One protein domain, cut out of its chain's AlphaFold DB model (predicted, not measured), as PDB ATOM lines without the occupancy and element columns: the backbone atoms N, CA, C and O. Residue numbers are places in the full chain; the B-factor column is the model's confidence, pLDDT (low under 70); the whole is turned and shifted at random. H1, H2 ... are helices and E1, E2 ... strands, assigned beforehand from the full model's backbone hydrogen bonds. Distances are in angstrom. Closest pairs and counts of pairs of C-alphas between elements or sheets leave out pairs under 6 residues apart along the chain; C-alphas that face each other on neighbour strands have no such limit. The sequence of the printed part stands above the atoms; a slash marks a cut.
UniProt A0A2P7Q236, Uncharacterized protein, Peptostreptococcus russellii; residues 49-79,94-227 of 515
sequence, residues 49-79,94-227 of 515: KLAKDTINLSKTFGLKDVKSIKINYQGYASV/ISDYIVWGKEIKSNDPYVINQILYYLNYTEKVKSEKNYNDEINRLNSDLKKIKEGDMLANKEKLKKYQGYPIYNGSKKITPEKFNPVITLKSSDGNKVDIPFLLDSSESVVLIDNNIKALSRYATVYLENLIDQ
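AT A GLANCE: This is residues 49 to 79 and 94 to 227 of the 515 residues of an uncharacterized protein of Peptostreptococcus russellii (UniProt A0A2P7Q236). A strongly twisted sheet of seven strands makes the core, with helices H2 and H5 packed over one face and the long helix H3 crossing strand E5 on the other side. The long strands E1 and E2 run along the longer way of the body; H1 packs on H2 at one end of it, and the small H4 lies at the opposite end. The printed part has 165 residues with five named helices and seven named strands, in the order H1 E1 E2 H2 H3 H4 E3 E4 E5 E6 E7 H5. The sheet runs E3 E2 E1 E4 E5 E6 E7, all antiparallel, and the class is mixed, helices and strands. It is compact, with a radius of gyration of the C-alphas of 16.9 A, and elongated, spanning 54 by 32 by 28 A.

IN THESE COORDINATES: In the sheet, E1 is residues 68 to 77, 29.6 A from C-alpha 68 at (120.307, 128.652, 122.446) to C-alpha 77, and E2 is residues 98 to 106, 26.6 A. E3 is residues 170 to 172, E4 180 to 184, E5 190 to 196, 19.6 A, E6 203 to 206 and E7 209 to 212. H1 is residues 49 to 59, from C-alpha 49 at (115.858, 141.618, 110.839), 15.9 A. H2 is residues 109 to 120, 16.2 A, H3 128 to 147, 29.7 A, and H4 154 to 160. H5 is residues 215 to 226, 16.5 A, ending at C-alpha 226 at (121.663, 138.755, 138.550).

HOW THE PARTS SIT: Inner strands E1 and E2 are antiparallel at 166 degrees, with N 71 and O 104 at 2.8 A, within hydrogen-bond range. On the other side of E1 is E4, at 177 degrees, with N 182 and O 70 at 2.8 A. Edge strand E3 is beside E2, with N 101 and O 170 at 2.8 A. E4 E5 E6 E7 form a meander, each strand the antiparallel neighbour of the one before; N 183 and O 191 are 2.8 A apart, N 205 and O 194 2.8 A, and N 204 and O 211 2.9 A. The arrangement is three layers, helices on both faces of a sheet: H2 and H5 on the same face, H3 on the other. H5 has a height over the sheet of 8.7 A and runs across E1, at 89 degrees on the local plane. H2, height 8.8 A, lies only just over E2 and E4, with 3 of its C-alphas falling on each. H3, height 9.1 A, lies over E5, across it at 87 degrees on the local plane. H1 and H2 touch, closest at the C-alphas of Thr 54 and Asn 113, 5.1 A, at a steep tilt of 42 degrees, the same way. H4 is not on the sheet. Every O i to N i+4 pair is within range in H1, H2, H4 and H5; in H3, 15 of 16 are.

THE WHOLE: The C-alphas of Lys 49 and Asp 149, the two farthest apart, are 55.4 A apart. Residues 80 to 93 are not printed, and C-alphas 79 and 94 are 9.4 A apart across the cut, in the link from E1 to E2. Of the links that are printed whole, none is long. Mean pLDDT of the printed part is 81.5; 33 residues are under 70, among them residues 148 to 165.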
ATOM      1  N   LYS A  49     114.602 140.868 110.762       91.69
ATOM      2  CA  LYS A  49     115.858 141.618 110.839       91.69
ATOM      3  C   LYS A  49     116.732 141.035 111.942       91.69
ATOM      4  O   LYS A  49     117.881 140.695 111.678       91.69
ATOM      5  N   LEU A  50     116.164 140.835 113.130       91.25
ATOM      6  CA  LEU A  50     116.846 140.203 114.259       91.25
ATOM      7  C   LEU A  50     117.375 138.807 113.896       91.25
ATOM      8  O   LEU A  50     118.510 138.460 114.228       91.25
ATOM      9  N   ALA A  51     116.583 138.018 113.164       91.75
ATOM     10  CA  ALA A  51     116.984 136.697 112.691       91.75
ATOM     11  C   ALA A  51     118.203 136.761 111.751       91.75
ATOM     12  O   ALA A  51     119.160 136.003 111.923       91.75
ATOM     13  N   LYS A  52     118.202 137.693 110.786       95.31
ATOM     14  CA  LYS A  52     119.337 137.915 109.870       95.31
ATOM     15  C   LYS A  52     120.587 138.379 110.614       95.31
ATOM     16  O   LYS A  52     121.668 137.848 110.367       95.31
ATOM     17  N   ASP A  53     120.435 139.322 111.540       95.00
ATOM     18  CA  ASP A  53     121.540 139.850 112.344       95.00
ATOM     19  C   ASP A  53     122.168 138.738 113.200       95.00
ATOM     20  O   ASP A  53     123.387 138.585 113.228       95.00
ATOM     21  N   THR A  54     121.339 137.891 113.812       95.81
ATOM     22  CA  THR A  54     121.784 136.734 114.605       95.81
ATOM     23  C   THR A  54     122.590 135.747 113.766       95.81
ATOM     24  O   THR A  54     123.672 135.332 114.180       95.81
ATOM     25  N   ILE A  55     122.115 135.400 112.564       96.75
ATOM     26  CA  ILE A  55     122.843 134.521 111.631       96.75
ATOM     27  C   ILE A  55     124.197 135.129 111.257       96.75
ATOM     28  O   ILE A  55     125.208 134.430 111.253       96.75
ATOM     29  N   ASN A  56     124.242 136.427 110.959       97.19
ATOM     30  CA  ASN A  56     125.487 137.089 110.580       97.19
ATOM     31  C   ASN A  56     126.506 137.105 111.724       97.19
ATOM     32  O   ASN A  56     127.661 136.762 111.493       97.19
ATOM     33  N   LEU A  57     126.076 137.419 112.947       97.44
ATOM     34  CA  LEU A  57     126.944 137.411 114.128       97.44
ATOM     35  C   LEU A  57     127.416 135.998 114.517       97.44
ATOM     36  O   LEU A  57     128.511 135.843 115.054       97.44
ATOM     37  N   SER A  58     126.608 134.967 114.239       97.25
ATOM     38  CA  SER A  58     126.939 133.560 114.529       97.25
ATOM     39  C   SER A  58     128.128 133.056 113.705       97.25
ATOM     40  O   SER A  58     128.930 132.263 114.199       97.25
ATOM     41  N   LYS A  59     128.276 133.549 112.466       96.00
ATOM     42  CA  LYS A  59     129.343 133.130 111.542       96.00
ATOM     43  C   LYS A  59     130.742 133.431 112.070       96.00
ATOM     44  O   LYS A  59     131.657 132.669 111.775       96.00
ATOM     45  N   THR A  60     130.903 134.484 112.873       94.44
ATOM     46  CA  THR A  60     132.177 134.824 113.534       94.44
ATOM     47  C   THR A  60     132.666 133.709 114.453       94.44
ATOM     48  O   THR A  60     133.863 133.568 114.659       94.44
ATOM     49  N   PHE A  61     131.755 132.876 114.956       94.81
ATOM     50  CA  PHE A  61     132.067 131.720 115.794       94.81
ATOM     51  C   PHE A  61     132.050 130.404 115.002       94.81
ATOM     52  O   PHE A  61     131.953 129.334 115.587       94.81
ATOM     53  N   GLY A  62     132.070 130.456 113.666       95.19
ATOM     54  CA  GLY A  62     131.993 129.260 112.820       95.19
ATOM     55  C   GLY A  62     130.643 128.531 112.883       95.19
ATOM     56  O   GLY A  62     130.545 127.381 112.460       95.19
ATOM     57  N   LEU A  63     129.594 129.179 113.401       96.56
ATOM     58  CA  LEU A  63     128.250 128.613 113.498       96.56
ATOM     59  C   LEU A  63     127.347 129.177 112.395       96.56
ATOM     60  O   LEU A  63     127.363 130.373 112.104       96.56
ATOM     61  N   LYS A  64     126.508 128.323 111.797       95.62
ATOM     62  CA  LYS A  64     125.520 128.761 110.791       95.62
ATOM     63  C   LYS A  64     124.406 129.627 111.394       95.62
ATOM     64  O   LYS A  64     123.841 130.476 110.712       95.62
ATOM     65  N   ASP A  65     124.078 129.368 112.654       96.69
ATOM     66  CA  ASP A  65     123.100 130.061 113.480       96.69
ATOM     67  C   ASP A  65     123.372 129.757 114.961       96.69
ATOM     68  O   ASP A  65     124.149 128.862 115.296       96.69
ATOM     69  N   VAL A  66     122.699 130.476 115.854       97.44
ATOM     70  CA  VAL A  66     122.627 130.144 117.281       97.44
ATOM     71  C   VAL A  66     121.160 130.123 117.685       97.44
ATOM     72  O   VAL A  66     120.409 131.055 117.400       97.44
ATOM     73  N   LYS A  67     120.741 129.024 118.316       95.25
ATOM     74  CA  LYS A  67     119.360 128.781 118.765       95.25
ATOM     75  C   LYS A  67     119.211 128.750 120.275       95.25
ATOM     76  O   LYS A  67     118.102 128.880 120.778       95.25
ATOM     77  N   SER A  68     120.308 128.563 120.994       95.88
ATOM     78  CA  SER A  68     120.307 128.652 122.446       95.88
ATOM     79  C   SER A  68     121.675 129.042 122.961       95.88
ATOM     80  O   SER A  68     122.698 128.638 122.401       95.88
ATOM     81  N   ILE A  69     121.660 129.750 124.077       95.62
ATOM     82  CA  ILE A  69     122.823 130.093 124.878       95.62
ATOM     83  C   ILE A  69     122.723 129.418 126.243       95.62
ATOM     84  O   ILE A  69     121.632 129.188 126.776       95.62
ATOM     85  N   LYS A  70     123.880 129.131 126.827       95.94
ATOM     86  CA  LYS A  70     124.005 128.743 128.226       95.94
ATOM     87  C   LYS A  70     125.208 129.462 128.825       95.94
ATOM     88  O   LYS A  70     126.296 129.371 128.275       95.94
ATOM     89  N   ILE A  71     125.026 130.139 129.950       94.88
ATOM     90  CA  ILE A  71     126.103 130.771 130.712       94.88
ATOM     91  C   ILE A  71     126.294 129.951 131.979       94.88
ATOM     92  O   ILE A  71     125.376 129.837 132.787       94.88
ATOM     93  N   ASN A  72     127.479 129.375 132.152       94.19
ATOM     94  CA  ASN A  72     127.923 128.873 133.443       94.19
ATOM     95  C   ASN A  72     128.812 129.945 134.061       94.19
ATOM     96  O   ASN A  72     129.987 130.055 133.710       94.19
ATOM     97  N   TYR A  73     128.251 130.746 134.953       91.88
ATOM     98  CA  TYR A  73     129.011 131.723 135.711       91.88
ATOM     99  C   TYR A  73     129.720 131.045 136.884       91.88
ATOM    100  O   TYR A  73     129.137 130.202 137.571       91.88
ATOM    101  N   GLN A  74     130.970 131.447 137.110       87.38
ATOM    102  CA  GLN A  74     131.711 131.167 138.330       87.38
ATOM    103  C   GLN A  74     132.376 132.462 138.803       87.38
ATOM    104  O   GLN A  74     133.217 133.015 138.099       87.38
ATOM    105  N   GLY A  75     131.978 132.944 139.976       80.94
ATOM    106  CA  GLY A  75     132.558 134.112 140.637       80.94
ATOM    107  C   GLY A  75     133.483 133.704 141.764       80.94
ATOM    108  O   GLY A  75     133.286 132.642 142.350       80.94
ATOM    109  N   TYR A  76     134.452 134.546 142.101       74.00
ATOM    110  CA  TYR A  76     135.316 134.360 143.263       74.00
ATOM    111  C   TYR A  76     135.460 135.684 144.020       74.00
ATOM    112  O   TYR A  76     135.312 136.755 143.440       74.00
ATOM    113  N   ALA A  77     135.739 135.616 145.320       65.06
ATOM    114  CA  ALA A  77     136.061 136.785 146.134       65.06
ATOM    115  C   ALA A  77     137.370 136.539 146.874       65.06
ATOM    116  O   ALA A  77     137.630 135.426 147.330       65.06
ATOM    117  N   SER A  78     138.172 137.595 146.994       51.41
ATOM    118  CA  SER A  78     139.384 137.628 147.807       51.41
ATOM    119  C   SER A  78     139.125 138.509 149.030       51.41
ATOM    120  O   SER A  78     138.856 139.701 148.919       51.41
ATOM    121  N   VAL A  79     139.165 137.920 150.215       47.19
ATOM    122  CA  VAL A  79     138.949 138.571 151.514       47.19
ATOM    123  C   VAL A  79     140.302 139.008 152.059       47.19
ATOM    124  O   VAL A  79     140.829 138.365 152.958       47.19
ATOM    125  N   ILE A  94     144.663 130.518 153.856       40.97
ATOM    126  CA  ILE A  94     143.560 130.476 152.901       40.97
ATOM    127  C   ILE A  94     143.344 131.913 152.458       40.97
ATOM    128  O   ILE A  94     142.812 132.710 153.230       40.97
ATOM    129  N   SER A  95     143.793 132.253 151.262       40.31
ATOM    130  CA  SER A  95     143.304 133.428 150.577       40.31
ATOM    131  C   SER A  95     141.870 133.119 150.166       40.31
ATOM    132  O   SER A  95     141.563 132.890 149.016       40.31
ATOM    133  N   ASP A  96     140.979 133.040 151.146       49.72
ATOM    134  CA  ASP A  96     139.690 133.688 151.037       49.72
ATOM    135  C   ASP A  96     138.658 133.186 150.005       49.72
ATOM    136  O   ASP A  96     137.636 133.833 149.803       49.72
ATOM    137  N   TYR A  97     138.861 132.015 149.405       55.03
ATOM    138  CA  TYR A  97     138.031 131.546 148.295       55.03
ATOM    139  C   TYR A  97     136.636 131.066 148.704       55.03
ATOM    140  O   TYR A  97     136.451 129.997 149.295       55.03
ATOM    141  N   ILE A  98     135.630 131.814 148.273       60.56
ATOM    142  CA  ILE A  98     134.299 131.279 148.002       60.56
ATOM    143  C   ILE A  98     134.108 131.385 146.499       60.56
ATOM    144  O   ILE A  98     134.290 132.459 145.935       60.56
ATOM    145  N   VAL A  99     133.793 130.255 145.860       74.00
ATOM    146  CA  VAL A  99     133.350 130.256 144.468       74.00
ATOM    147  C   VAL A  99     131.833 130.177 144.462       74.00
ATOM    148  O   VAL A  99     131.250 129.286 145.091       74.00
ATOM    149  N   TRP A 100     131.193 131.094 143.751       80.88
ATOM    150  CA  TRP A 100     129.759 131.047 143.494       80.88
ATOM    151  C   TRP A 100     129.522 130.603 142.066       80.88
ATOM    152  O   TRP A 100     130.219 131.042 141.163       80.88
ATOM    153  N   GLY A 101     128.550 129.727 141.873       86.38
ATOM    154  CA  GLY A 101     128.132 129.231 140.578       86.38
ATOM    155  C   GLY A 101     126.695 129.628 140.294       86.38
ATOM    156  O   GLY A 101     125.833 129.519 141.173       86.38
ATOM    157  N   LYS A 102     126.432 130.025 139.050       90.50
ATOM    158  CA  LYS A 102     125.077 130.184 138.524       90.50
ATOM    159  C   LYS A 102     125.022 129.681 137.089       90.50
ATOM    160  O   LYS A 102     125.957 129.878 136.318       90.50
ATOM    161  N   GLU A 103     123.937 129.000 136.748       92.38
ATOM    162  CA  GLU A 103     123.661 128.581 135.378       92.38
ATOM    163  C   GLU A 103     122.479 129.387 134.851       92.38
ATOM    164  O   GLU A 103     121.452 129.489 135.517       92.38
ATOM    165  N   ILE A 104     122.628 129.925 133.647       91.19
ATOM    166  CA  ILE A 104     121.601 130.703 132.963       91.19
ATOM    167  C   ILE A 104     121.434 130.117 131.570       91.19
ATOM    168  O   ILE A 104     122.417 129.780 130.908       91.19
ATOM    169  N   LYS A 105     120.195 129.980 131.109       92.31
ATOM    170  CA  LYS A 105     119.874 129.452 129.781       92.31
ATOM    171  C   LYS A 105     118.878 130.369 129.105       92.31
ATOM    172  O   LYS A 105     117.961 130.858 129.749       92.31
ATOM    173  N   SER A 106     119.028 130.549 127.800       90.44
ATOM    174  CA  SER A 106     118.013 131.223 126.998       90.44
ATOM    175  C   SER A 106     117.988 130.670 125.583       90.44
ATOM    176  O   SER A 106     119.022 130.345 124.997       90.44
ATOM    177  N   ASN A 107     116.786 130.553 125.037       91.50
ATOM    178  CA  ASN A 107     116.519 130.320 123.622       91.50
ATOM    179  C   ASN A 107     115.838 131.537 122.973       91.50
ATOM    180  O   ASN A 107     115.366 131.445 121.839       91.50
ATOM    181  N   ASP A 108     115.768 132.659 123.691       89.62
ATOM    182  CA  ASP A 108     115.125 133.863 123.205       89.62
ATOM    183  C   ASP A 108     115.993 134.527 122.117       89.62
ATOM    184  O   ASP A 108     117.169 134.830 122.363       89.62
ATOM    185  N   PRO A 109     115.446 134.772 120.910       90.12
ATOM    186  CA  PRO A 109     116.206 135.354 119.806       90.12
ATOM    187  C   PRO A 109     116.825 136.717 120.127       90.12
ATOM    188  O   PRO A 109     117.896 137.033 119.612       90.12
ATOM    189  N   TYR A 110     116.176 137.521 120.972       90.50
ATOM    190  CA  TYR A 110     116.651 138.843 121.350       90.50
ATOM    191  C   TYR A 110     117.866 138.759 122.274       90.50
ATOM    192  O   TYR A 110     118.881 139.406 122.001       90.50
ATOM    193  N   VAL A 111     117.810 137.910 123.306       90.50
ATOM    194  CA  VAL A 111     118.945 137.663 124.223       90.50
ATOM    195  C   VAL A 111     120.132 137.084 123.464       90.50
ATOM    196  O   VAL A 111     121.257 137.564 123.606       90.50
ATOM    197  N   ILE A 112     119.882 136.076 122.622       93.69
ATOM    198  CA  ILE A 112     120.917 135.447 121.793       93.69
ATOM    199  C   ILE A 112     121.600 136.504 120.925       93.69
ATOM    200  O   ILE A 112     122.828 136.579 120.895       93.69
ATOM    201  N   ASN A 113     120.814 137.347 120.250       94.19
ATOM    202  CA  ASN A 113     121.347 138.417 119.420       94.19
ATOM    203  C   ASN A 113     122.194 139.412 120.227       94.19
ATOM    204  O   ASN A 113     123.272 139.778 119.766       94.19
ATOM    205  N   GLN A 114     121.745 139.824 121.421       92.25
ATOM    206  CA  GLN A 114     122.504 140.752 122.267       92.25
ATOM    207  C   GLN A 114     123.836 140.154 122.731       92.25
ATOM    208  O   GLN A 114     124.865 140.818 122.607       92.25
ATOM    209  N   ILE A 115     123.857 138.902 123.203       94.06
ATOM    210  CA  ILE A 115     125.117 138.244 123.584       94.06
ATOM    211  C   ILE A 115     126.060 138.161 122.388       94.06
ATOM    212  O   ILE A 115     127.218 138.556 122.489       94.06
ATOM    213  N   LEU A 116     125.568 137.694 121.240       96.19
ATOM    214  CA  LEU A 116     126.386 137.594 120.037       96.19
ATOM    215  C   LEU A 116     126.928 138.951 119.594       96.19
ATOM    216  O   LEU A 116     128.095 139.037 119.216       96.19
ATOM    217  N   TYR A 117     126.113 140.005 119.662       94.25
ATOM    218  CA  TYR A 117     126.548 141.370 119.397       94.25
ATOM    219  C   TYR A 117     127.726 141.729 120.308       94.25
ATOM    220  O   TYR A 117     128.810 142.032 119.819       94.25
ATOM    221  N   TYR A 118     127.574 141.605 121.625       92.88
ATOM    222  CA  TYR A 118     128.633 141.975 122.564       92.88
ATOM    223  C   TYR A 118     129.914 141.145 122.428       92.88
ATOM    224  O   TYR A 118     131.004 141.695 122.564       92.88
ATOM    225  N   LEU A 119     129.802 139.860 122.091       94.69
ATOM    226  CA  LEU A 119     130.962 139.005 121.828       94.69
ATOM    227  C   LEU A 119     131.666 139.329 120.497       94.69
ATOM    228  O   LEU A 119     132.843 139.016 120.343       94.69
ATOM    229  N   ASN A 120     130.973 139.941 119.532       93.81
ATOM    230  CA  ASN A 120     131.569 140.376 118.262       93.81
ATOM    231  C   ASN A 120     132.274 141.739 118.373       93.81
ATOM    232  O   ASN A 120     133.222 141.997 117.633       93.81
ATOM    233  N   TYR A 121     131.830 142.610 119.283       89.81
ATOM    234  CA  TYR A 121     132.360 143.969 119.462       89.81
ATOM    235  C   TYR A 121     133.243 144.078 120.713       89.81
ATOM    236  O   TYR A 121     132.988 144.872 121.618       89.81
ATOM    237  N   THR A 122     134.289 143.253 120.754       88.44
ATOM    238  CA  THR A 122     135.309 143.245 121.811       88.44
ATOM    239  C   THR A 122     136.436 144.240 121.541       88.44
ATOM    240  O   THR A 122     136.750 144.542 120.389       88.44
ATOM    241  N   GLU A 123     137.116 144.662 122.597       85.75
ATOM    242  CA  GLU A 123     138.274 145.552 122.563       85.75
ATOM    243  C   GLU A 123     139.585 144.770 122.777       85.75
ATOM    244  O   GLU A 123     139.586 143.591 123.147       85.75
ATOM    245  N   LYS A 124     140.729 145.417 122.526       81.44
ATOM    246  CA  LYS A 124     142.036 144.842 122.879       81.44
ATOM    247  C   LYS A 124     142.235 144.932 124.390       81.44
ATOM    248  O   LYS A 124     141.997 145.990 124.964       81.44
ATOM    249  N   VAL A 125     142.713 143.851 125.004       79.50
ATOM    250  CA  VAL A 125     143.079 143.858 126.426       79.50
ATOM    251  C   VAL A 125     144.276 144.763 126.693       79.50
ATOM    252  O   VAL A 125     145.171 144.898 125.852       79.50
ATOM    253  N   LYS A 126     144.321 145.351 127.890       72.06
ATOM    254  CA  LYS A 126     145.472 146.149 128.336       72.06
ATOM    255  C   LYS A 126     146.670 145.275 128.733       72.06
ATOM    256  O   LYS A 126     147.807 145.716 128.575       72.06
ATOM    257  N   SER A 127     146.439 144.056 129.239       69.19
ATOM    258  CA  SER A 127     147.492 143.094 129.616       69.19
ATOM    259  C   SER A 127     146.994 141.641 129.579       69.19
ATOM    260  O   SER A 127     146.275 141.202 130.474       69.19
ATOM    261  N   GLU A 128     147.438 140.850 128.596       68.19
ATOM    262  CA  GLU A 128     147.094 139.415 128.484       68.19
ATOM    263  C   GLU A 128     147.629 138.563 129.647       68.19
ATOM    264  O   GLU A 128     147.049 137.535 130.005       68.19
ATOM    265  N   LYS A 129     148.740 138.992 130.257       68.38
ATOM    266  CA  LYS A 129     149.415 138.252 131.327       68.38
ATOM    267  C   LYS A 129     148.521 138.083 132.562       68.38
ATOM    268  O   LYS A 129     148.536 137.025 133.184       68.38
ATOM    269  N   ASN A 130     147.697 139.085 132.865       69.38
ATOM    270  CA  ASN A 130     146.883 139.107 134.078       69.38
ATOM    271  C   ASN A 130     145.802 138.014 134.078       69.38
ATOM    272  O   ASN A 130     145.601 137.369 135.100       69.38
ATOM    273  N   TYR A 131     145.150 137.754 132.938       76.62
ATOM    274  CA  TYR A 131     144.108 136.723 132.845       76.62
ATOM    275  C   TYR A 131     144.665 135.312 133.070       76.62
ATOM    276  O   TYR A 131     144.143 134.556 133.888       76.62
ATOM    277  N   ASN A 132     145.733 134.950 132.352       80.56
ATOM    278  CA  ASN A 132     146.308 133.607 132.445       80.56
ATOM    279  C   ASN A 132     146.885 133.339 133.839       80.56
ATOM    280  O   ASN A 132     146.679 132.255 134.386       80.56
ATOM    281  N   ASP A 133     147.574 134.324 134.422       79.94
ATOM    282  CA  ASP A 133     148.111 134.222 135.778       79.94
ATOM    283  C   ASP A 133     146.975 134.010 136.796       79.94
ATOM    284  O   ASP A 133     147.077 133.127 137.649       79.94
ATOM    285  N   GLU A 134     145.862 134.736 136.655       78.38
ATOM    286  CA  GLU A 134     144.707 134.640 137.550       78.38
ATOM    287  C   GLU A 134     143.991 133.283 137.456       78.38
ATOM    288  O   GLU A 134     143.796 132.607 138.468       78.38
ATOM    289  N   ILE A 135     143.677 132.807 136.246       81.38
ATOM    290  CA  ILE A 135     143.043 131.492 136.046       81.38
ATOM    291  C   ILE A 135     143.943 130.353 136.549       81.38
ATOM    292  O   ILE A 135     143.457 129.399 137.169       81.38
ATOM    293  N   ASN A 136     145.254 130.426 136.305       84.25
ATOM    294  CA  ASN A 136     146.207 129.418 136.779       84.25
ATOM    295  C   ASN A 136     146.313 129.415 138.307       84.25
ATOM    296  O   ASN A 136     146.321 128.345 138.923       84.25
ATOM    297  N   ARG A 137     146.349 130.603 138.918       82.25
ATOM    298  CA  ARG A 137     146.348 130.787 140.372       82.25
ATOM    299  C   ARG A 137     145.098 130.172 141.003       82.25
ATOM    300  O   ARG A 137     145.230 129.320 141.880       82.25
ATOM    301  N   LEU A 138     143.909 130.517 140.500       78.94
ATOM    302  CA  LEU A 138     142.628 129.999 140.997       78.94
ATOM    303  C   LEU A 138     142.551 128.468 140.910       78.94
ATOM    304  O   LEU A 138     142.157 127.804 141.867       78.94
ATOM    305  N   ASN A 139     142.976 127.884 139.789       84.44
ATOM    306  CA  ASN A 139     142.968 126.431 139.612       84.44
ATOM    307  C   ASN A 139     143.988 125.704 140.501       84.44
ATOM    308  O   ASN A 139     143.689 124.630 141.026       84.44
ATOM    309  N   SER A 140     145.174 126.286 140.700       82.75
ATOM    310  CA  SER A 140     146.186 125.757 141.622       82.75
ATOM    311  C   SER A 140     145.664 125.703 143.057       82.75
ATOM    312  O   SER A 140     145.840 124.703 143.753       82.75
ATOM    313  N   ASP A 141     144.958 126.747 143.490       76.31
ATOM    314  CA  ASP A 141     144.423 126.811 144.846       76.31
ATOM    315  C   ASP A 141     143.213 125.884 145.041       76.31
ATOM    316  O   ASP A 141     143.138 125.195 146.059       76.31
ATOM    317  N   LEU A 142     142.323 125.755 144.047       76.44
ATOM    318  CA  LEU A 142     141.248 124.749 144.067       76.44
ATOM    319  C   LEU A 142     141.793 123.321 144.215       76.44
ATOM    320  O   LEU A 142     141.234 122.521 144.969       76.44
ATOM    321  N   LYS A 143     142.907 123.010 143.541       81.69
ATOM    322  CA  LYS A 143     143.571 121.706 143.648       81.69
ATOM    323  C   LYS A 143     144.066 121.434 145.075       81.69
ATOM    324  O   LYS A 143     143.709 120.404 145.640       81.69
ATOM    325  N   LYS A 144     144.795 122.373 145.688       75.12
ATOM    326  CA  LYS A 144     145.296 122.236 147.073       75.12
ATOM    327  C   LYS A 144     144.169 122.084 148.097       75.12
ATOM    328  O   LYS A 144     144.304 121.340 149.063       75.12
ATOM    329  N   ILE A 145     143.042 122.775 147.891       69.94
ATOM    330  CA  ILE A 145     141.849 122.624 148.739       69.94
ATOM    331  C   ILE A 145     141.307 121.192 148.648       69.94
ATOM    332  O   ILE A 145     140.989 120.594 149.675       69.94
ATOM    333  N   LYS A 146     141.223 120.625 147.437       73.06
ATOM    334  CA  LYS A 146     140.766 119.242 147.217       73.06
ATOM    335  C   LYS A 146     141.702 118.214 147.860       73.06
ATOM    336  O   LYS A 146     141.227 117.208 148.376       73.06
ATOM    337  N   GLU A 147     143.005 118.479 147.843       78.00
ATOM    338  CA  GLU A 147     144.045 117.615 148.419       78.00
ATOM    339  C   GLU A 147     144.114 117.697 149.957       78.00
ATOM    340  O   GLU A 147     144.769 116.876 150.591       78.00
ATOM    341  N   GLY A 148     143.388 118.633 150.582       68.62
ATOM    342  CA  GLY A 148     143.395 118.832 152.036       68.62
ATOM    343  C   GLY A 148     144.596 119.637 152.544       68.62
ATOM    344  O   GLY A 148     144.675 119.923 153.739       68.62
ATOM    345  N   ASP A 149     145.468 120.076 151.636       64.94
ATOM    346  CA  ASP A 149     146.657 120.891 151.913       64.94
ATOM    347  C   ASP A 149     146.305 122.345 152.272       64.94
ATOM    348  O   ASP A 149     147.140 123.103 152.768       64.94
ATOM    349  N   MET A 150     145.047 122.744 152.049       61.25
ATOM    350  CA  MET A 150     144.481 124.023 152.475       61.25
ATOM    351  C   MET A 150     143.143 123.818 153.201       61.25
ATOM    352  O   MET A 150     142.158 123.373 152.617       61.25
ATOM    353  N   LEU A 151     143.077 124.201 154.482       53.25
ATOM    354  CA  LEU A 151     141.866 124.103 155.309       53.25
ATOM    355  C   LEU A 151     141.041 125.385 155.247       53.25
ATOM    356  O   LEU A 151     141.416 126.358 155.877       53.25
ATOM    357  N   ALA A 152     139.892 125.405 154.578       51.12
ATOM    358  CA  ALA A 152     139.067 126.614 154.473       51.12
ATOM    359  C   ALA A 152     138.756 127.273 155.849       51.12
ATOM    360  O   ALA A 152     138.303 126.596 156.776       51.12
ATOM    361  N   ASN A 153     138.980 128.591 155.999       54.06
ATOM    362  CA  ASN A 153     138.766 129.301 157.273       54.06
ATOM    363  C   ASN A 153     137.269 129.335 157.623       54.06
ATOM    364  O   ASN A 153     136.526 130.164 157.097       54.06
ATOM    365  N   LYS A 154     136.833 128.440 158.518       51.91
ATOM    366  CA  LYS A 154     135.422 128.247 158.894       51.91
ATOM    367  C   LYS A 154     134.751 129.511 159.456       51.91
ATOM    368  O   LYS A 154     133.549 129.668 159.256       51.91
ATOM    369  N   GLU A 155     135.491 130.404 160.117       49.97
ATOM    370  CA  GLU A 155     134.952 131.646 160.696       49.97
ATOM    371  C   GLU A 155     134.746 132.742 159.647       49.97
ATOM    372  O   GLU A 155     133.644 133.283 159.550       49.97
ATOM    373  N   LYS A 156     135.745 133.011 158.788       50.72
ATOM    374  CA  LYS A 156     135.553 133.902 157.625       50.72
ATOM    375  C   LYS A 156     134.438 133.360 156.725       50.72
ATOM    376  O   LYS A 156     133.559 134.105 156.318       50.72
ATOM    377  N   LEU A 157     134.408 132.047 156.489       49.00
ATOM    378  CA  LEU A 157     133.346 131.387 155.731       49.00
ATOM    379  C   LEU A 157     131.952 131.609 156.320       49.00
ATOM    380  O   LEU A 157     131.028 131.814 155.545       49.00
ATOM    381  N   LYS A 158     131.785 131.600 157.649       51.91
ATOM    382  CA  LYS A 158     130.505 131.941 158.296       51.91
ATOM    383  C   LYS A 158     130.075 133.386 158.028       51.91
ATOM    384  O   LYS A 158     128.892 133.610 157.803       51.91
ATOM    385  N   LYS A 159     131.009 134.345 157.975       52.47
ATOM    386  CA  LYS A 159     130.711 135.758 157.656       52.47
ATOM    387  C   LYS A 159     130.130 135.933 156.245       52.47
ATOM    388  O   LYS A 159     129.245 136.753 156.051       52.47
ATOM    389  N   TYR A 160     130.589 135.134 155.280       48.84
ATOM    390  CA  TYR A 160     130.142 135.205 153.881       48.84
ATOM    391  C   TYR A 160     129.094 134.139 153.501       48.84
ATOM    392  O   TYR A 160     128.598 134.139 152.379       48.84
ATOM    393  N   GLN A 161     128.727 133.235 154.421       40.47
ATOM    394  CA  GLN A 161     127.795 132.116 154.187       40.47
ATOM    395  C   GLN A 161     126.366 132.549 153.810       40.47
ATOM    396  O   GLN A 161     125.611 131.714 153.322       40.47
ATOM    397  N   GLY A 162     126.004 133.820 154.011       43.09
ATOM    398  CA  GLY A 162     124.684 134.370 153.688       43.09
ATOM    399  C   GLY A 162     124.636 135.328 152.494       43.09
ATOM    400  O   GLY A 162     123.551 135.802 152.181       43.09
ATOM    401  N   TYR A 163     125.764 135.621 151.837       45.97
ATOM    402  CA  TYR A 163     125.833 136.665 150.807       45.97
ATOM    403  C   TYR A 163     126.140 136.058 149.431       45.97
ATOM    404  O   TYR A 163     127.308 135.821 149.106       45.97
ATOM    405  N   PRO A 164     125.121 135.733 148.615       50.19
ATOM    406  CA  PRO A 164     125.349 135.525 147.191       50.19
ATOM    407  C   PRO A 164     125.800 136.852 146.552       50.19
ATOM    408  O   PRO A 164     125.263 137.901 146.896       50.19
ATOM    409  N   ILE A 165     126.788 136.808 145.644       65.25
ATOM    410  CA  ILE A 165     127.205 138.003 144.875       65.25
ATOM    411  C   ILE A 165     126.079 138.455 143.936       65.25
ATOM    412  O   ILE A 165     125.827 139.645 143.812       65.25
ATOM    413  N   TYR A 166     125.404 137.490 143.308       75.25
ATOM    414  CA  TYR A 166     124.258 137.706 142.428       75.25
ATOM    415  C   TYR A 166     123.088 136.847 142.885       75.25
ATOM    416  O   TYR A 166     123.310 135.713 143.338       75.25
ATOM    417  N   ASN A 167     121.859 137.331 142.713       75.25
ATOM    418  CA  ASN A 167     120.658 136.607 143.128       75.25
ATOM    419  C   ASN A 167     120.619 135.179 142.537       75.25
ATOM    420  O   ASN A 167     121.152 134.912 141.459       75.25
ATOM    421  N   GLY A 168     120.098 134.210 143.290       79.00
ATOM    422  CA  GLY A 168     120.037 132.799 142.881       79.00
ATOM    423  C   GLY A 168     121.383 132.054 142.764       79.00
ATOM    424  O   GLY A 168     121.392 130.837 142.541       79.00
ATOM    425  N   SER A 169     122.529 132.726 142.937       81.69
ATOM    426  CA  SER A 169     123.849 132.080 142.901       81.69
ATOM    427  C   SER A 169     124.058 131.156 144.095       81.69
ATOM    428  O   SER A 169     123.680 131.460 145.226       81.69
ATOM    429  N   LYS A 170     124.729 130.025 143.863       81.88
ATOM    430  CA  LYS A 170     125.003 129.028 144.903       81.88
ATOM    431  C   LYS A 170     126.489 128.903 145.136       81.88
ATOM    432  O   LYS A 170     127.276 128.915 144.196       81.88
ATOM    433  N   LYS A 171     126.885 128.714 146.388       76.75
ATOM    434  CA  LYS A 171     128.260 128.335 146.697       76.75
ATOM    435  C   LYS A 171     128.573 126.975 146.066       76.75
ATOM    436  O   LYS A 171     127.810 126.026 146.230       76.75
ATOM    437  N   ILE A 172     129.718 126.882 145.400       77.44
ATOM    438  CA  ILE A 172     130.212 125.659 144.768       77.44
ATOM    439  C   ILE A 172     131.674 125.394 145.146       77.44
ATOM    440  O   ILE A 172     132.370 126.235 145.716       77.44
ATOM    441  N   THR A 173     132.151 124.193 144.838       75.75
ATOM    442  CA  THR A 173     133.572 123.826 144.901       75.75
ATOM    443  C   THR A 173     133.895 123.091 143.607       75.75
ATOM    444  O   THR A 173     133.784 121.865 143.558       75.75
ATOM    445  N   PRO A 174     134.143 123.831 142.512       78.44
ATOM    446  CA  PRO A 174     134.318 123.215 141.208       78.44
ATOM    447  C   PRO A 174     135.668 122.501 141.137       78.44
ATOM    448  O   PRO A 174     136.623 122.885 141.810       78.44
ATOM    449  N   GLU A 175     135.768 121.491 140.275       81.00
ATOM    450  CA  GLU A 175     137.053 120.831 140.003       81.00
ATOM    451  C   GLU A 175     138.050 121.764 139.311       81.00
ATOM    452  O   GLU A 175     139.257 121.647 139.503       81.00
ATOM    453  N   LYS A 176     137.524 122.689 138.503       86.00
ATOM    454  CA  LYS A 176     138.271 123.705 137.774       86.00
ATOM    455  C   LYS A 176     137.454 124.991 137.741       86.00
ATOM    456  O   LYS A 176     136.257 124.948 137.445       86.00
ATOM    457  N   PHE A 177     138.107 126.118 137.991       86.69
ATOM    458  CA  PHE A 177     137.549 127.435 137.732       86.69
ATOM    459  C   PHE A 177     137.428 127.634 136.215       86.69
ATOM    460  O   PHE A 177     138.437 127.731 135.509       86.69
ATOM    461  N   ASN A 178     136.194 127.591 135.708       89.38
ATOM    462  CA  ASN A 178     135.883 127.650 134.278       89.38
ATOM    463  C   ASN A 178     134.510 128.296 133.994       89.38
ATOM    464  O   ASN A 178     133.576 127.610 133.558       89.38
ATOM    465  N   PRO A 179     134.362 129.602 134.256       92.31
ATOM    466  CA  PRO A 179     133.260 130.389 133.706       92.31
ATOM    467  C   PRO A 179     133.234 130.326 132.167       92.31
ATOM    468  O   PRO A 179     134.242 130.574 131.503       92.31
ATOM    469  N   VAL A 180     132.084 129.968 131.589       95.75
ATOM    470  CA  VAL A 180     131.943 129.743 130.138       95.75
ATOM    471  C   VAL A 180     130.569 130.150 129.600       95.75
ATOM    472  O   VAL A 180     129.540 129.903 130.235       95.75
ATOM    473  N   ILE A 181     130.554 130.737 128.401       97.38
ATOM    474  CA  ILE A 181     129.361 130.957 127.579       97.38
ATOM    475  C   ILE A 181     129.350 129.901 126.471       97.38
ATOM    476  O   ILE A 181     130.229 129.878 125.618       97.38
ATOM    477  N   THR A 182     128.343 129.036 126.462       97.94
ATOM    478  CA  THR A 182     128.125 128.032 125.418       97.94
ATOM    479  C   THR A 182     127.097 128.542 124.413       97.94
ATOM    480  O   THR A 182     125.938 128.785 124.763       97.94
ATOM    481  N   LEU A 183     127.497 128.634 123.148       98.12
ATOM    482  CA  LEU A 183     126.626 128.876 122.000       98.12
ATOM    483  C   LEU A 183     126.256 127.535 121.360       98.12
ATOM    484  O   LEU A 183     127.131 126.694 121.158       98.12
ATOM    485  N   LYS A 184     124.981 127.321 121.019       98.00
ATOM    486  CA  LYS A 184     124.522 126.105 120.327       98.00
ATOM    487  C   LYS A 184     123.672 126.447 119.103       98.00
ATOM    488  O   LYS A 184     122.692 127.190 119.216       98.00
ATOM    489  N   SER A 185     124.021 125.871 117.959       97.25
ATOM    490  CA  SER A 185     123.322 126.010 116.674       97.25
ATOM    491  C   SER A 185     122.151 125.030 116.519       97.25
ATOM    492  O   SER A 185     121.951 124.120 117.331       97.25
ATOM    493  N   SER A 186     121.374 125.189 115.444       94.25
ATOM    494  CA  SER A 186     120.244 124.303 115.120       94.25
ATOM    495  C   SER A 186     120.647 122.890 114.686       94.25
ATOM    496  O   SER A 186     119.864 121.967 114.880       94.25
ATOM    497  N   ASP A 187     121.848 122.690 114.132       94.44
ATOM    498  CA  ASP A 187     122.394 121.346 113.848       94.44
ATOM    499  C   ASP A 187     123.076 120.692 115.054       94.44
ATOM    500  O   ASP A 187     123.542 119.560 114.961       94.44
ATOM    501  N   GLY A 188     123.111 121.371 116.201       93.75
ATOM    502  CA  GLY A 188     123.677 120.830 117.430       93.75
ATOM    503  C   GLY A 188     125.174 121.073 117.608       93.75
ATOM    504  O   GLY A 188     125.683 120.708 118.673       93.75
ATOM    505  N   ASN A 189     125.846 121.728 116.653       96.94
ATOM    506  CA  ASN A 189     127.203 122.240 116.847       96.94
ATOM    507  C   ASN A 189     127.240 123.233 118.019       96.94
ATOM    508  O   ASN A 189     126.260 123.929 118.318       96.94
ATOM    509  N   LYS A 190     128.372 123.268 118.725       96.81
ATOM    510  CA  LYS A 190     128.555 124.100 119.914       96.81
ATOM    511  C   LYS A 190     129.908 124.779 119.908       96.81
ATOM    512  O   LYS A 190     130.888 124.192 119.459       96.81
ATOM    513  N   VAL A 191     129.937 125.979 120.471       97.25
ATOM    514  CA  VAL A 191     131.161 126.728 120.753       97.25
ATOM    515  C   VAL A 191     131.117 127.166 122.204       97.25
ATOM    516  O   VAL A 191     130.143 127.782 122.635       97.25
ATOM    517  N   ASP A 192     132.171 126.839 122.939       97.06
ATOM    518  CA  ASP A 192     132.374 127.267 124.315       97.06
ATOM    519  C   ASP A 192     133.347 128.444 124.329       97.06
ATOM    520  O   ASP A 192     134.442 128.365 123.776       97.06
ATOM    521  N   ILE A 193     132.932 129.538 124.961       96.50
ATOM    522  CA  ILE A 193     133.676 130.791 125.053       96.50
ATOM    523  C   ILE A 193     133.970 131.037 126.534       96.50
ATOM    524  O   ILE A 193     133.081 131.487 127.270       96.50
ATOM    525  N   PRO A 194     135.178 130.696 127.014       94.12
ATOM    526  CA  PRO A 194     135.602 131.044 128.362       94.12
ATOM    527  C   PRO A 194     135.554 132.558 128.566       94.12
ATOM    528  O   PRO A 194     135.892 133.322 127.662       94.12
ATOM    529  N   PHE A 195     135.153 132.996 129.754       92.12
ATOM    530  CA  PHE A 195     135.085 134.418 130.087       92.12
ATOM    531  C   PHE A 195     135.486 134.663 131.533       92.12
ATOM    532  O   PHE A 195     135.406 133.758 132.344       92.12
ATOM    533  N   LEU A 196     135.900 135.873 131.874       87.38
ATOM    534  CA  LEU A 196     136.131 136.290 133.251       87.38
ATOM    535  C   LEU A 196     135.512 137.668 133.437       87.38
ATOM    536  O   LEU A 196     135.771 138.567 132.640       87.38
ATOM    537  N   LEU A 197     134.692 137.812 134.475       83.81
ATOM    538  CA  LEU A 197     134.208 139.111 134.926       83.81
ATOM    539  C   LEU A 197     135.080 139.538 136.101       83.81
ATOM    540  O   LEU A 197     135.119 138.849 137.120       83.81
ATOM    541  N   ASP A 198     135.803 140.635 135.923       70.88
ATOM    542  CA  ASP A 198     136.645 141.238 136.948       70.88
ATOM    543  C   ASP A 198     136.361 142.739 137.005       70.88
ATOM    544  O   ASP A 198     136.118 143.387 135.983       70.88
ATOM    545  N   SER A 199     136.429 143.278 138.219       58.94
ATOM    546  CA  SER A 199     136.320 144.702 138.532       58.94
ATOM    547  C   SER A 199     137.281 145.601 137.742       58.94
ATOM    548  O   SER A 199     136.988 146.775 137.528       58.94
ATOM    549  N   SER A 200     138.428 145.065 137.315       63.88
ATOM    550  CA  SER A 200     139.467 145.805 136.594       63.88
ATOM    551  C   SER A 200     139.343 145.691 135.071       63.88
ATOM    552  O   SER A 200     139.476 146.693 134.365       63.88
ATOM    553  N   GLU A 201     139.089 144.487 134.554       76.62
ATOM    554  CA  GLU A 201     138.918 144.212 133.126       76.62
ATOM    555  C   GLU A 201     138.154 142.893 132.938       76.62
ATOM    556  O   GLU A 201     138.623 141.826 133.331       76.62
ATOM    557  N   SER A 202     136.977 142.950 132.313       87.38
ATOM    558  CA  SER A 202     136.222 141.750 131.940       87.38
ATOM    559  C   SER A 202     136.644 141.266 130.558       87.38
ATOM    560  O   SER A 202     136.767 142.063 129.628       87.38
ATOM    561  N   VAL A 203     136.865 139.961 130.402       90.81
ATOM    562  CA  VAL A 203     137.481 139.386 129.198       90.81
ATOM    563  C   VAL A 203     136.794 138.108 128.727       90.81
ATOM    564  O   VAL A 203     136.148 137.402 129.499       90.81
ATOM    565  N   VAL A 204     136.977 137.788 127.448       93.06
ATOM    566  CA  VAL A 204     136.547 136.544 126.795       93.06
ATOM    567  C   VAL A 204     137.694 135.930 126.002       93.06
ATOM    568  O   VAL A 204     138.554 136.646 125.490       93.06
ATOM    569  N   LEU A 205     137.694 134.605 125.869       91.12
ATOM    570  CA  LEU A 205     138.641 133.869 125.037       91.12
ATOM    571  C   LEU A 205     137.952 133.434 123.738       91.12
ATOM    572  O   LEU A 205     137.112 132.537 123.744       91.12
ATOM    573  N   ILE A 206     138.313 134.072 122.623       89.62
ATOM    574  CA  ILE A 206     137.763 133.796 121.287       89.62
ATOM    575  C   ILE A 206     138.929 133.474 120.353       89.62
ATOM    576  O   ILE A 206     139.867 134.264 120.247       89.62
ATOM    577  N   ASP A 207     138.881 132.318 119.688       85.56
ATOM    578  CA  ASP A 207     139.947 131.821 118.802       85.56
ATOM    579  C   ASP A 207     141.331 131.811 119.475       85.56
ATOM    580  O   ASP A 207     142.325 132.238 118.893       85.56
ATOM    581  N   ASN A 208     141.388 131.374 120.740       84.19
ATOM    582  CA  ASN A 208     142.582 131.391 121.601       84.19
ATOM    583  C   ASN A 208     143.182 132.782 121.878       84.19
ATOM    584  O   ASN A 208     144.268 132.868 122.446       84.19
ATOM    585  N   ASN A 209     142.481 133.863 121.533       87.88
ATOM    586  CA  ASN A 209     142.888 135.229 121.842       87.88
ATOM    587  C   ASN A 209     142.043 135.788 122.986       87.88
ATOM    588  O   ASN A 209     140.813 135.670 122.977       87.88
ATOM    589  N   ILE A 210     142.701 136.423 123.954       89.81
ATOM    590  CA  ILE A 210     142.035 137.100 125.066       89.81
ATOM    591  C   ILE A 210     141.590 138.477 124.570       89.81
ATOM    592  O   ILE A 210     142.401 139.266 124.085       89.81
ATOM    593  N   LYS A 211     140.296 138.770 124.676       91.06
ATOM    594  CA  LYS A 211     139.716 140.049 124.256       91.06
ATOM    595  C   LYS A 211     138.949 140.686 125.404       91.06
ATOM    596  O   LYS A 211     138.269 139.985 126.149       91.06
ATOM    597  N   ALA A 212     139.038 142.006 125.527       90.69
ATOM    598  CA  ALA A 212     138.299 142.750 126.534       90.69
ATOM    599  C   ALA A 212     136.840 142.915 126.099       90.69
ATOM    600  O   ALA A 212     136.541 143.221 124.942       90.69
ATOM    601  N   LEU A 213     135.920 142.725 127.034       89.75
ATOM    602  CA  LEU A 213     134.538 143.132 126.867       89.75
ATOM    603  C   LEU A 213     134.440 144.638 127.086       89.75
ATOM    604  O   LEU A 213     135.025 145.183 128.020       89.75
ATOM    605  N   SER A 214     133.645 145.312 126.256       86.81
ATOM    606  CA  SER A 214     133.290 146.702 126.542       86.81
ATOM    607  C   SER A 214     132.581 146.799 127.899       86.81
ATOM    608  O   SER A 214     131.947 145.847 128.373       86.81
ATOM    609  N   ARG A 215     132.610 147.985 128.508       80.88
ATOM    610  CA  ARG A 215     131.847 148.267 129.734       80.88
ATOM    611  C   ARG A 215     130.365 147.901 129.591       80.88
ATOM    612  O   ARG A 215     129.790 147.289 130.481       80.88
ATOM    613  N   TYR A 216     129.765 148.203 128.440       84.12
ATOM    614  CA  TYR A 216     128.369 147.879 128.139       84.12
ATOM    615  C   TYR A 216     128.097 146.371 128.108       84.12
ATOM    616  O   TYR A 216     127.068 145.925 128.609       84.12
ATOM    617  N   ALA A 217     129.013 145.594 127.524       87.62
ATOM    618  CA  ALA A 217     128.926 144.137 127.493       87.62
ATOM    619  C   ALA A 217     129.062 143.536 128.897       87.62
ATOM    620  O   ALA A 217     128.303 142.643 129.259       87.62
ATOM    621  N   THR A 218     130.000 144.067 129.683       86.38
ATOM    622  CA  THR A 218     130.246 143.657 131.071       86.38
ATOM    623  C   THR A 218     128.994 143.849 131.915       86.38
ATOM    624  O   THR A 218     128.445 142.877 132.421       86.38
ATOM    625  N   VAL A 219     128.463 145.076 131.954       80.81
ATOM    626  CA  VAL A 219     127.260 145.401 132.731       80.81
ATOM    627  C   VAL A 219     126.052 144.596 132.246       80.81
ATOM    628  O   VAL A 219     125.248 144.142 133.056       80.81
ATOM    629  N   TYR A 220     125.910 144.370 130.936       85.44
ATOM    630  CA  TYR A 220     124.844 143.512 130.416       85.44
ATOM    631  C   TYR A 220     124.947 142.074 130.947       85.44
ATOM    632  O   TYR A 220     123.943 141.541 131.414       85.44
ATOM    633  N   LEU A 221     126.135 141.459 130.910       87.88
ATOM    634  CA  LEU A 221     126.337 140.102 131.426       87.88
ATOM    635  C   LEU A 221     126.120 140.028 132.938       87.88
ATOM    636  O   LEU A 221     125.452 139.105 133.388       87.88
ATOM    637  N   GLU A 222     126.633 140.989 133.709       85.00
ATOM    638  CA  GLU A 222     126.433 141.038 135.162       85.00
ATOM    639  C   GLU A 222     124.950 141.111 135.526       85.00
ATOM    640  O   GLU A 222     124.471 140.296 136.309       85.00
ATOM    641  N   ASN A 223     124.189 142.019 134.905       80.25
ATOM    642  CA  ASN A 223     122.764 142.116 135.212       80.25
ATOM    643  C   ASN A 223     121.976 140.892 134.724       80.25
ATOM    644  O   ASN A 223     121.010 140.501 135.378       80.25
ATOM    645  N   LEU A 224     122.377 140.276 133.605       85.31
ATOM    646  CA  LEU A 224     121.792 139.017 133.142       85.31
ATOM    647  C   LEU A 224     122.063 137.885 134.146       85.31
ATOM    648  O   LEU A 224     121.188 137.056 134.380       85.31
ATOM    649  N   ILE A 225     123.257 137.867 134.753       86.88
ATOM    650  CA  ILE A 225     123.625 136.931 135.819       86.88
ATOM    651  C   ILE A 225     122.856 137.200 137.103       86.88
ATOM    652  O   ILE A 225     122.549 136.249 137.816       86.88
ATOM    653  N   ASP A 226     122.464 138.436 137.374       80.44
ATOM    654  CA  ASP A 226     121.663 138.755 138.550       80.44
ATOM    655  C   ASP A 226     120.189 138.323 138.441       80.44
ATOM    656  O   ASP A 226     119.555 138.094 139.459       80.44
ATOM    657  N   GLN A 227     119.634 138.100 137.244       77.00
ATOM    658  CA  GLN A 227     118.216 137.712 137.110       77.00
ATOM    659  C   GLN A 227     117.960 136.244 137.482       77.00
ATOM    660  O   GLN A 227     118.724 135.371 137.060       77.00
TER     661      GLN A 227